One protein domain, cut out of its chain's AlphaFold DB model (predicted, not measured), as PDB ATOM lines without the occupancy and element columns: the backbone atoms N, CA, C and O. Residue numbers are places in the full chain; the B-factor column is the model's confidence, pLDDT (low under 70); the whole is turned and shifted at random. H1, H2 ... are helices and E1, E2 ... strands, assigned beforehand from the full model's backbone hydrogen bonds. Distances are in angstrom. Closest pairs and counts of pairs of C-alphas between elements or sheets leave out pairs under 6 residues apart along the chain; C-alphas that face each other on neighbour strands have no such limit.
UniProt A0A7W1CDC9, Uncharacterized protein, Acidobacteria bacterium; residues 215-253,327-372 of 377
ATOM      1  N   LEU A 215     171.701 176.593 234.604       87.88
ATOM      2  CA  LEU A 215     171.609 175.396 233.771       87.88
ATOM      3  C   LEU A 215     172.930 174.651 233.699       87.88
ATOM      4  O   LEU A 215     172.922 173.423 233.639       87.88
ATOM      5  N   LEU A 216     174.045 175.377 233.728       90.12
ATOM      6  CA  LEU A 216     175.362 174.771 233.812       90.12
ATOM      7  C   LEU A 216     175.517 173.991 235.124       90.12
ATOM      8  O   LEU A 216     176.042 172.884 235.102       90.12
ATOM      9  N   ASP A 217     175.000 174.508 236.237       89.75
ATOM     10  CA  ASP A 217     175.014 173.819 237.531       89.75
ATOM     11  C   ASP A 217     174.094 172.595 237.560       89.75
ATOM     12  O   ASP A 217     174.485 171.538 238.065       89.75
ATOM     13  N   LEU A 218     172.903 172.685 236.956       92.06
ATOM     14  CA  LEU A 218     172.035 171.520 236.757       92.06
ATOM     15  C   LEU A 218     172.724 170.458 235.891       92.06
ATOM     16  O   LEU A 218     172.730 169.277 236.233       92.06
ATOM     17  N   PHE A 219     173.342 170.879 234.788       94.12
ATOM     18  CA  PHE A 219     174.104 169.999 233.914       94.12
ATOM     19  C   PHE A 219     175.274 169.341 234.652       94.12
ATOM     20  O   PHE A 219     175.432 168.130 234.560       94.12
ATOM     21  N   ARG A 220     176.059 170.099 235.428       92.94
ATOM     22  CA  ARG A 220     177.156 169.568 236.255       92.94
ATOM     23  C   ARG A 220     176.653 168.544 237.267       92.94
ATOM     24  O   ARG A 220     177.281 167.503 237.420       92.94
ATOM     25  N   SER A 221     175.521 168.819 237.914       92.56
ATOM     26  CA  SER A 221     174.904 167.903 238.883       92.56
ATOM     27  C   SER A 221     174.504 166.588 238.214       92.56
ATOM     28  O   SER A 221     174.890 165.523 238.690       92.56
ATOM     29  N   LEU A 222     173.830 166.661 237.062       94.06
ATOM     30  CA  LEU A 222     173.451 165.487 236.270       94.06
ATOM     31  C   LEU A 222     174.665 164.730 235.731       94.06
ATOM     32  O   LEU A 222     174.691 163.501 235.775       94.06
ATOM     33  N   ALA A 223     175.672 165.442 235.231       94.00
ATOM     34  CA  ALA A 223     176.893 164.838 234.731       94.00
ATOM     35  C   ALA A 223     177.612 164.080 235.850       94.00
ATOM     36  O   ALA A 223     177.930 162.909 235.685       94.00
ATOM     37  N   HIS A 224     177.768 164.698 237.021       93.69
ATOM     38  CA  HIS A 224     178.391 164.068 238.177       93.69
ATOM     39  C   HIS A 224     177.634 162.813 238.640       93.69
ATOM     40  O   HIS A 224     178.248 161.765 238.818       93.69
ATOM     41  N   THR A 225     176.307 162.879 238.806       93.38
ATOM     42  CA  THR A 225     175.533 161.731 239.314       93.38
ATOM     43  C   THR A 225     175.503 160.556 238.342       93.38
ATOM     44  O   THR A 225     175.517 159.414 238.791       93.38
ATOM     45  N   ASN A 226     175.502 160.829 237.032       93.25
ATOM     46  CA  ASN A 226     175.489 159.805 235.984       93.25
ATOM     47  C   ASN A 226     176.903 159.376 235.533       93.25
ATOM     48  O   ASN A 226     177.027 158.557 234.623       93.25
ATOM     49  N   GLY A 227     177.972 159.936 236.111       93.06
ATOM     50  CA  GLY A 227     179.352 159.644 235.703       93.06
ATOM     51  C   GLY A 227     179.733 160.181 234.314       93.06
ATOM     52  O   GLY A 227     180.633 159.649 233.666       93.06
ATOM     53  N   PHE A 228     179.056 161.220 233.821       94.75
ATOM     54  CA  PHE A 228     179.409 161.891 232.571       94.75
ATOM     55  C   PHE A 228     180.502 162.941 232.782       94.75
ATOM     56  O   PHE A 228     180.551 163.644 233.790       94.75
ATOM     57  N   HIS A 229     181.337 163.126 231.761       93.56
ATOM     58  CA  HIS A 229     182.297 164.225 231.723       93.56
ATOM     59  C   HIS A 229     181.665 165.457 231.073       93.56
ATOM     60  O   HIS A 229     181.241 165.402 229.917       93.56
ATOM     61  N   ALA A 230     181.658 166.586 231.784       92.00
ATOM     62  CA  ALA A 230     181.120 167.852 231.280       92.00
ATOM     63  C   ALA A 230     181.769 168.285 229.949       92.00
ATOM     64  O   ALA A 230     181.082 168.728 229.031       92.00
ATOM     65  N   GLU A 231     183.077 168.062 229.808       94.75
ATOM     66  CA  GLU A 231     183.863 168.370 228.604       94.75
ATOM     67  C   GLU A 231     183.426 167.571 227.365       94.75
ATOM     68  O   GLU A 231     183.624 168.008 226.232       94.75
ATOM     69  N   ALA A 232     182.787 166.409 227.552       95.19
ATOM     70  CA  ALA A 232     182.301 165.587 226.447       95.19
ATOM     71  C   ALA A 232     181.041 166.162 225.781       95.19
ATOM     72  O   ALA A 232     180.656 165.697 224.708       95.19
ATOM     73  N   LEU A 233     180.384 167.154 226.394       94.69
ATOM     74  CA  LEU A 233     179.121 167.696 225.895       94.69
ATOM     75  C   LEU A 233     179.249 168.279 224.485       94.69
ATOM     76  O   LEU A 233     178.384 168.027 223.652       94.69
ATOM     77  N   GLU A 234     180.324 169.011 224.192       95.31
ATOM     78  CA  GLU A 234     180.503 169.636 222.876       95.31
ATOM     79  C   GLU A 234     180.736 168.615 221.759       95.31
ATOM     80  O   GLU A 234     180.124 168.702 220.692       95.31
ATOM     81  N   SER A 235     181.555 167.590 222.007       96.25
ATOM     82  CA  SER A 235     181.712 166.470 221.071       96.25
ATOM     83  C   SER A 235     180.373 165.770 220.837       96.25
ATOM     84  O   SER A 235     179.979 165.546 219.690       96.25
ATOM     85  N   ASN A 236     179.623 165.534 221.916       95.94
ATOM     86  CA  ASN A 236     178.320 164.888 221.868       95.94
ATOM     87  C   ASN A 236     177.280 165.723 221.099       95.94
ATOM     88  O   ASN A 236     176.528 165.180 220.287       95.94
ATOM     89  N   ARG A 237     177.281 167.051 221.261       95.25
ATOM     90  CA  ARG A 237     176.459 167.984 220.468       95.25
ATOM     91  C   ARG A 237     176.740 167.864 218.967       95.25
ATOM     92  O   ARG A 237     175.804 167.966 218.175       95.25
ATOM     93  N   ARG A 238     177.992 167.590 218.580       96.75
ATOM     94  CA  ARG A 238     178.432 167.350 217.188       96.75
ATOM     95  C   ARG A 238     178.205 165.913 216.706       96.75
ATOM     96  O   ARG A 238     178.547 165.584 215.576       96.75
ATOM     97  N   GLY A 239     177.645 165.046 217.547       96.00
ATOM     98  CA  GLY A 239     177.404 163.646 217.213       96.00
ATOM     99  C   GLY A 239     178.652 162.754 217.256       96.00
ATOM    100  O   GLY A 239     178.593 161.632 216.746       96.00
ATOM    101  N   LEU A 240     179.742 163.236 217.864       96.56
ATOM    102  CA  LEU A 240     181.012 162.534 218.058       96.56
ATOM    103  C   LEU A 240     181.165 162.108 219.525       96.56
ATOM    104  O   LEU A 240     180.644 162.765 220.420       96.56
ATOM    105  N   LEU A 241     181.913 161.034 219.778       95.44
ATOM    106  CA  LEU A 241     182.307 160.653 221.137       95.44
ATOM    107  C   LEU A 241     183.575 161.401 221.549       95.44
ATOM    108  O   LEU A 241     184.471 161.616 220.730       95.44
ATOM    109  N   SER A 242     183.676 161.779 222.822       95.19
ATOM    110  CA  SER A 242     184.925 162.316 223.369       95.19
ATOM    111  C   SER A 242     186.006 161.231 223.453       95.19
ATOM    112  O   SER A 242     185.706 160.037 223.527       95.19
ATOM    113  N   GLN A 243     187.285 161.628 223.488       93.19
ATOM    114  CA  GLN A 243     188.385 160.665 223.644       93.19
ATOM    115  C   GLN A 243     188.256 159.834 224.930       93.19
ATOM    116  O   GLN A 243     188.558 158.643 224.919       93.19
ATOM    117  N   ASN A 244     187.751 160.432 226.015       89.62
ATOM    118  CA  ASN A 244     187.525 159.735 227.281       89.62
ATOM    119  C   ASN A 244     186.418 158.680 227.153       89.62
ATOM    120  O   ASN A 244     186.579 157.569 227.648       89.62
ATOM    121  N   GLN A 245     185.338 158.978 226.423       92.00
ATOM    122  CA  GLN A 245     184.280 158.001 226.143       92.00
ATOM    123  C   GLN A 245     184.770 156.871 225.231       92.00
ATOM    124  O   GLN A 245     184.420 155.717 225.457       92.00
ATOM    125  N   LEU A 246     185.613 157.170 224.236       91.31
ATOM    126  CA  LEU A 246     186.211 156.151 223.365       91.31
ATOM    127  C   LEU A 246     187.159 155.218 224.131       91.31
ATOM    128  O   LEU A 246     187.126 154.010 223.918       91.31
ATOM    129  N   ARG A 247     187.973 155.761 225.046       86.44
ATOM    130  CA  ARG A 247     188.862 154.964 225.907       86.44
ATOM    131  C   ARG A 247     188.075 154.143 226.932       86.44
ATOM    132  O   ARG A 247     188.355 152.960 227.097       86.44
ATOM    133  N   GLY A 248     187.071 154.752 227.564       75.06
ATOM    134  CA  GLY A 248     186.223 154.112 228.572       75.06
ATOM    135  C   GLY A 248     185.269 153.057 228.006       75.06
ATOM    136  O   GLY A 248     184.931 152.106 228.699       75.06
ATOM    137  N   SER A 249     184.886 153.156 226.728       61.84
ATOM    138  CA  SER A 249     184.030 152.156 226.073       61.84
ATOM    139  C   SER A 249     184.687 150.775 225.956       61.84
ATOM    140  O   SER A 249     183.968 149.795 225.769       61.84
ATOM    141  N   ASN A 250     186.019 150.680 226.072       49.62
ATOM    142  CA  ASN A 250     186.743 149.404 226.087       49.62
ATOM    143  C   ASN A 250     186.979 148.853 227.502       49.62
ATOM    144  O   ASN A 250     187.279 147.672 227.653       49.62
ATOM    145  N   THR A 251     186.806 149.670 228.542       47.81
ATOM    146  CA  THR A 251     186.783 149.227 229.940       47.81
ATOM    147  C   THR A 251     185.325 149.101 230.358       47.81
ATOM    148  O   THR A 251     184.773 150.001 230.986       47.81
ATOM    149  N   GLY A 252     184.657 148.039 229.906       40.12
ATOM    150  CA  GLY A 252     183.231 147.836 230.154       40.12
ATOM    151  C   GLY A 252     182.833 148.073 231.617       40.12
ATOM    152  O   GLY A 252     183.541 147.657 232.528       40.12
ATOM    153  N   ILE A 253     181.698 148.756 231.803       46.94
ATOM    154  CA  ILE A 253     180.676 148.448 232.817       46.94
ATOM    155  C   ILE A 253     181.284 147.915 234.133       46.94
ATOM    156  O   ILE A 253     181.329 146.709 234.346       46.94
ATOM    157  N   TYR A 327     164.890 148.752 243.875       73.12
ATOM    158  CA  TYR A 327     164.133 149.652 243.029       73.12
ATOM    159  C   TYR A 327     164.974 149.932 241.786       73.12
ATOM    160  O   TYR A 327     166.013 150.584 241.845       73.12
ATOM    161  N   ASN A 328     164.516 149.426 240.643       83.50
ATOM    162  CA  ASN A 328     165.181 149.643 239.364       83.50
ATOM    163  C   ASN A 328     164.785 151.008 238.790       83.50
ATOM    164  O   ASN A 328     163.795 151.127 238.057       83.50
ATOM    165  N   TYR A 329     165.572 152.033 239.116       88.56
ATOM    166  CA  TYR A 329     165.434 153.374 238.553       88.56
ATOM    167  C   TYR A 329     165.863 153.394 237.083       88.56
ATOM    168  O   TYR A 329     166.868 152.804 236.687       88.56
ATOM    169  N   ALA A 330     165.075 154.060 236.239       91.88
ATOM    170  CA  ALA A 330     165.391 154.179 234.824       91.88
ATOM    171  C   ALA A 330     164.854 155.473 234.214       91.88
ATOM    172  O   ALA A 330     163.790 155.957 234.602       91.88
ATOM    173  N   TYR A 331     165.559 155.987 233.208       92.81
ATOM    174  CA  TYR A 331     165.011 156.989 232.301       92.81
ATOM    175  C   TYR A 331     164.276 156.298 231.164       92.81
ATOM    176  O   TYR A 331     164.833 155.423 230.498       92.81
ATOM    177  N   GLU A 332     163.046 156.728 230.919       91.56
ATOM    178  CA  GLU A 332     162.275 156.314 229.756       91.56
ATOM    179  C   GLU A 332     162.260 157.458 228.745       91.56
ATOM    180  O   GLU A 332     161.745 158.548 229.003       91.56
ATOM    181  N   ILE A 333     162.891 157.226 227.598       89.25
ATOM    182  CA  ILE A 333     162.986 158.198 226.512       89.25
ATOM    183  C   ILE A 333     162.391 157.522 225.287       89.25
ATOM    184  O   ILE A 333     163.005 156.631 224.694       89.25
ATOM    185  N   GLN A 334     161.171 157.928 224.935       86.81
ATOM    186  CA  GLN A 334     160.339 157.229 223.953       86.81
ATOM    187  C   GLN A 334     160.097 155.773 224.390       86.81
ATOM    188  O   GLN A 334     159.528 155.556 225.449       86.81
ATOM    189  N   ASN A 335     160.567 154.796 223.609       88.75
ATOM    190  CA  ASN A 335     160.450 153.360 223.888       88.75
ATOM    191  C   ASN A 335     161.792 152.745 224.334       88.75
ATOM    192  O   ASN A 335     162.013 151.540 224.197       88.75
ATOM    193  N   MET A 336     162.738 153.572 224.784       89.94
ATOM    194  CA  MET A 336     164.026 153.124 225.308       89.94
ATOM    195  C   MET A 336     164.081 153.345 226.812       89.94
ATOM    196  O   MET A 336     163.695 154.404 227.306       89.94
ATOM    197  N   ARG A 337     164.621 152.352 227.518       92.62
ATOM    198  CA  ARG A 337     164.833 152.386 228.963       92.62
ATOM    199  C   ARG A 337     166.329 152.373 229.252       92.62
ATOM    200  O   ARG A 337     167.027 151.464 228.811       92.62
ATOM    201  N   PHE A 338     166.799 153.364 230.001       90.69
ATOM    202  CA  PHE A 338     168.186 153.477 230.448       90.69
ATOM    203  C   PHE A 338     168.221 153.273 231.960       90.69
ATOM    204  O   PHE A 338     167.660 154.090 232.686       90.69
ATOM    205  N   SER A 339     168.828 152.179 232.428       90.50
ATOM    206  CA  SER A 339     168.992 151.927 233.866       90.50
ATOM    207  C   SER A 339     169.925 152.968 234.469       90.50
ATOM    208  O   SER A 339     170.971 153.252 233.885       90.50
ATOM    209  N   VAL A 340     169.552 153.535 235.614       91.38
ATOM    210  CA  VAL A 340     170.342 154.560 236.302       91.38
ATOM    211  C   VAL A 340     170.319 154.364 237.808       91.38
ATOM    212  O   VAL A 340     169.439 153.699 238.343       91.38
ATOM    213  N   SER A 341     171.276 154.979 238.499       91.00
ATOM    214  CA  SER A 341     171.262 155.038 239.958       91.00
ATOM    215  C   SER A 341     170.126 155.930 240.471       91.00
ATOM    216  O   SER A 341     169.711 156.877 239.797       91.00
ATOM    217  N   GLU A 342     169.669 155.683 241.700       91.38
ATOM    218  CA  GLU A 342     168.679 156.528 242.387       91.38
ATOM    219  C   GLU A 342     169.108 158.003 242.403       91.38
ATOM    220  O   GLU A 342     168.342 158.884 242.027       91.38
ATOM    221  N   ARG A 343     170.382 158.277 242.714       91.19
ATOM    222  CA  ARG A 343     170.929 159.646 242.739       91.19
ATOM    223  C   ARG A 343     170.835 160.346 241.385       91.19
ATOM    224  O   ARG A 343     170.614 161.550 241.330       91.19
ATOM    225  N   SER A 344     171.036 159.602 240.300       92.50
ATOM    226  CA  SER A 344     170.909 160.131 238.940       92.50
ATOM    227  C   SER A 344     169.460 160.459 238.612       92.50
ATOM    228  O   SER A 344     169.171 161.512 238.048       92.50
ATOM    229  N   TYR A 345     168.553 159.577 239.026       92.25
ATOM    230  CA  TYR A 345     167.121 159.765 238.883       92.25
ATOM    231  C   TYR A 345     166.599 160.981 239.651       92.25
ATOM    232  O   TYR A 345     165.856 161.788 239.092       92.25
ATOM    233  N   ASP A 346     167.029 161.154 240.898       91.00
ATOM    234  CA  ASP A 346     166.595 162.263 241.748       91.00
ATOM    235  C   ASP A 346     167.204 163.610 241.340       91.00
ATOM    236  O   ASP A 346     166.616 164.654 241.612       91.00
ATOM    237  N   ALA A 347     168.332 163.605 240.623       92.88
ATOM    238  CA  ALA A 347     168.922 164.822 240.073       92.88
ATOM    239  C   ALA A 347     168.090 165.437 238.929       92.88
ATOM    240  O   ALA A 347     168.265 166.621 238.618       92.88
ATOM    241  N   LEU A 348     167.181 164.675 238.300       92.94
ATOM    242  CA  LEU A 348     166.244 165.214 237.313       92.94
ATOM    243  C   LEU A 348     165.175 166.081 237.979       92.94
ATOM    244  O   LEU A 348     164.550 165.700 238.969       92.94
ATOM    245  N   ILE A 349     164.906 167.220 237.349       89.00
ATOM    246  CA  ILE A 349     163.922 168.194 237.805       89.00
ATOM    247  C   ILE A 349     162.696 168.088 236.920       89.00
ATOM    248  O   ILE A 349     162.772 168.119 235.687       89.00
ATOM    249  N   GLU A 350     161.546 167.955 237.567       83.94
ATOM    250  CA  GLU A 350     160.281 167.835 236.870       83.94
ATOM    251  C   GLU A 350     159.971 169.090 236.042       83.94
ATOM    252  O   GLU A 350     160.288 170.223 236.402       83.94
ATOM    253  N   GLY A 351     159.356 168.885 234.878       82.06
ATOM    254  CA  GLY A 351     158.964 169.956 233.970       82.06
ATOM    255  C   GLY A 351     160.080 170.420 233.036       82.06
ATOM    256  O   GLY A 351     159.750 170.819 231.908       82.06
ATOM    257  N   VAL A 352     161.352 170.343 233.449       86.94
ATOM    258  CA  VAL A 352     162.519 170.720 232.636       86.94
ATOM    259  C   VAL A 352     162.616 169.807 231.411       86.94
ATOM    260  O   VAL A 352     162.348 168.606 231.466       86.94
ATOM    261  N   ARG A 353     162.946 170.397 230.260       89.94
ATOM    262  CA  ARG A 353     163.192 169.634 229.034       89.94
ATOM    263  C   ARG A 353     164.639 169.196 229.003       89.94
ATOM    264  O   ARG A 353     165.523 169.967 229.358       89.94
ATOM    265  N   TYR A 354     164.869 167.989 228.519       93.50
ATOM    266  CA  TYR A 354     166.200 167.426 228.431       93.50
ATOM    267  C   TYR A 354     166.469 166.938 227.016       93.50
ATOM    268  O   TYR A 354     165.575 166.545 226.262       93.50
ATOM    269  N   ARG A 355     167.743 166.953 226.658       94.19
ATOM    270  CA  ARG A 355     168.270 166.317 225.466       94.19
ATOM    271  C   ARG A 355     169.203 165.207 225.904       94.19
ATOM    272  O   ARG A 355     170.186 165.460 226.593       94.19
ATOM    273  N   ALA A 356     168.887 163.986 225.500       95.56
ATOM    274  CA  ALA A 356     169.743 162.837 225.748       95.56
ATOM    275  C   ALA A 356     170.600 162.546 224.523       95.56
ATOM    276  O   ALA A 356     170.145 162.609 223.376       95.56
ATOM    277  N   TYR A 357     171.841 162.175 224.796       95.75
ATOM    278  CA  TYR A 357     172.797 161.688 223.820       95.75
ATOM    279  C   TYR A 357     173.065 160.224 224.132       95.75
ATOM    280  O   TYR A 357     173.457 159.894 225.252       95.75
ATOM    281  N   TYR A 358     172.852 159.343 223.159       95.44
ATOM    282  CA  TYR A 358     173.003 157.903 223.355       95.44
ATOM    283  C   TYR A 358     173.566 157.210 222.111       95.44
ATOM    284  O   TYR A 358     173.513 157.718 220.982       95.44
ATOM    285  N   LEU A 359     174.120 156.022 222.335       93.31
ATOM    286  CA  LEU A 359     174.633 155.147 221.291       93.31
ATOM    287  C   LEU A 359     173.495 154.294 220.702       93.31
ATOM    288  O   LEU A 359     172.875 153.539 221.447       93.31
ATOM    289  N   PRO A 360     173.219 154.359 219.383       90.00
ATOM    290  CA  PRO A 360     172.058 153.683 218.793       90.00
ATOM    291  C   PRO A 360     172.048 152.159 218.966       90.00
ATOM    292  O   PRO A 360     170.997 151.577 219.215       90.00
ATOM    293  N   HIS A 361     173.212 151.516 218.843       90.94
ATOM    294  CA  HIS A 361     173.312 150.054 218.858       90.94
ATOM    295  C   HIS A 361     173.388 149.484 220.277       90.94
ATOM    296  O   HIS A 361     172.688 148.525 220.583       90.94
ATOM    297  N   SER A 362     174.196 150.087 221.155       91.50
ATOM    298  CA  SER A 362     174.344 149.622 222.540       91.50
ATOM    299  C   SER A 362     173.272 150.161 223.485       91.50
ATOM    300  O   SER A 362     173.173 149.685 224.610       91.50
ATOM    301  N   LYS A 363     172.489 151.162 223.057       89.69
ATOM    302  CA  LYS A 363     171.517 151.884 223.897       89.69
ATOM    303  C   LYS A 363     172.148 152.444 225.180       89.69
ATOM    304  O   LYS A 363     171.475 152.593 226.192       89.69
ATOM    305  N   ALA A 364     173.440 152.769 225.139       91.25
ATOM    306  CA  ALA A 364     174.134 153.392 226.258       91.25
ATOM    307  C   ALA A 364     173.903 154.907 226.243       91.25
ATOM    308  O   ALA A 364     174.119 155.557 225.214       91.25
ATOM    309  N   LEU A 365     173.482 155.464 227.380       94.31
ATOM    310  CA  LEU A 365     173.392 156.907 227.581       94.31
ATOM    311  C   LEU A 365     174.806 157.463 227.770       94.31
ATOM    312  O   LEU A 365     175.546 156.992 228.627       94.31
ATOM    313  N   VAL A 366     175.192 158.445 226.957       95.25
ATOM    314  CA  VAL A 366     176.542 159.031 227.002       95.25
ATOM    315  C   VAL A 366     176.563 160.435 227.588       95.25
ATOM    316  O   VAL A 366     177.615 160.868 228.058       95.25
ATOM    317  N   ASN A 367     175.445 161.165 227.512       96.12
ATOM    318  CA  ASN A 367     175.272 162.452 228.180       96.12
ATOM    319  C   ASN A 367     173.790 162.862 228.237       96.12
ATOM    320  O   ASN A 367     172.976 162.394 227.434       96.12
ATOM    321  N   ILE A 368     173.459 163.791 229.132       95.56
ATOM    322  CA  ILE A 368     172.153 164.440 229.240       95.56
ATOM    323  C   ILE A 368     172.340 165.943 229.447       95.56
ATOM    324  O   ILE A 368     173.157 166.376 230.250       95.56
ATOM    325  N   GLU A 369     171.589 166.749 228.709       94.94
ATOM    326  CA  GLU A 369     171.708 168.205 228.711       94.94
ATOM    327  C   GLU A 369     170.339 168.835 228.998       94.94
ATOM    328  O   GLU A 369     169.377 168.518 228.290       94.94
ATOM    329  N   PRO A 370     170.207 169.720 230.002       93.69
ATOM    330  CA  PRO A 370     168.976 170.469 230.202       93.69
ATOM    331  C   PRO A 370     168.812 171.515 229.090       93.69
ATOM    332  O   PRO A 370     169.744 172.243 228.751       93.69
ATOM    333  N   LEU A 371     167.617 171.597 228.515       90.38
ATOM    334  CA  LEU A 371     167.266 172.576 227.494       90.38
ATOM    335  C   LEU A 371     166.606 173.788 228.147       90.38
ATOM    336  O   LEU A 371     165.729 173.646 229.003       90.38
ATOM    337  N   PHE A 372     166.999 174.983 227.705       75.38
ATOM    338  CA  PHE A 372     166.315 176.217 228.069       75.38
ATOM    339  C   PHE A 372     164.826 176.111 227.738       75.38
ATOM    340  O   PHE A 372     164.436 175.674 226.652       75.38
TER     341      PHE A 372
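What this domain is: This is residues 215 to 253 and 327 to 372 of the 377 residues of an uncharacterized protein of Acidobacteria bacterium (UniProt A0A7W1CDC9). A two-stranded hairpin, E3 and E4, runs through the middle, with H1 and H2 packed on it, mainly at E4. A second, smaller hairpin, E1 and E2, sits to one side, H4 packs on H1, and H3 lies farthest out. The 85 printed residues run H1 H2 H3 E1 E2 H4 E3 E4; both sheets are antiparallel pairs, and the class is mixed. The whole is compact, radius of gyration of the C-alphas 12.4 A, with spans of 32 by 28 by 21 A.

How they stand to each other: H1, residues 215 to 226, comes closest to E4, residues 365 to 371, at the C-alphas of Phe 219 and Glu 369, 6.0 A apart. H2, residues 232 to 237, comes closest to E4 at C-alphas Leu 233 and Asn 367, 6.9 A. H3, residues 243 to 248, is close but not clearly touching H2, closest C-alphas Ala 232 and Gln 245, 7.8 A. E1, residues 330 to 333, and E2, residues 336 to 339, form a hairpin, with N 331 and O 338 within hydrogen-bond range at 2.9 A. H4, residues 342 to 346, touches residues 222 to 226 of H1, closest C-alphas Thr 225 and Ser 344, 4.9 A. E3, residues 353 to 358, and E4 form a hairpin, with N 355 and O 369 at 2.8 A. In H1, H2, H3 and H4 every O i to N i+4 pair is within hydrogen-bond range.

Where its parts are: H1 begins at C-alpha 215 (171.609, 175.396, 233.771) and is 16.2 A long. E3 is 16.3 A long; E4, 16.8 A, ends at C-alpha 371 (167.266, 172.576, 227.494).

The domain as a whole: Residues 254 to 326 are not printed; C-alphas 253 and 327 are 19.5 A apart. Of the links printed whole, none is long. Residues 249 to 253 have pLDDT under 70.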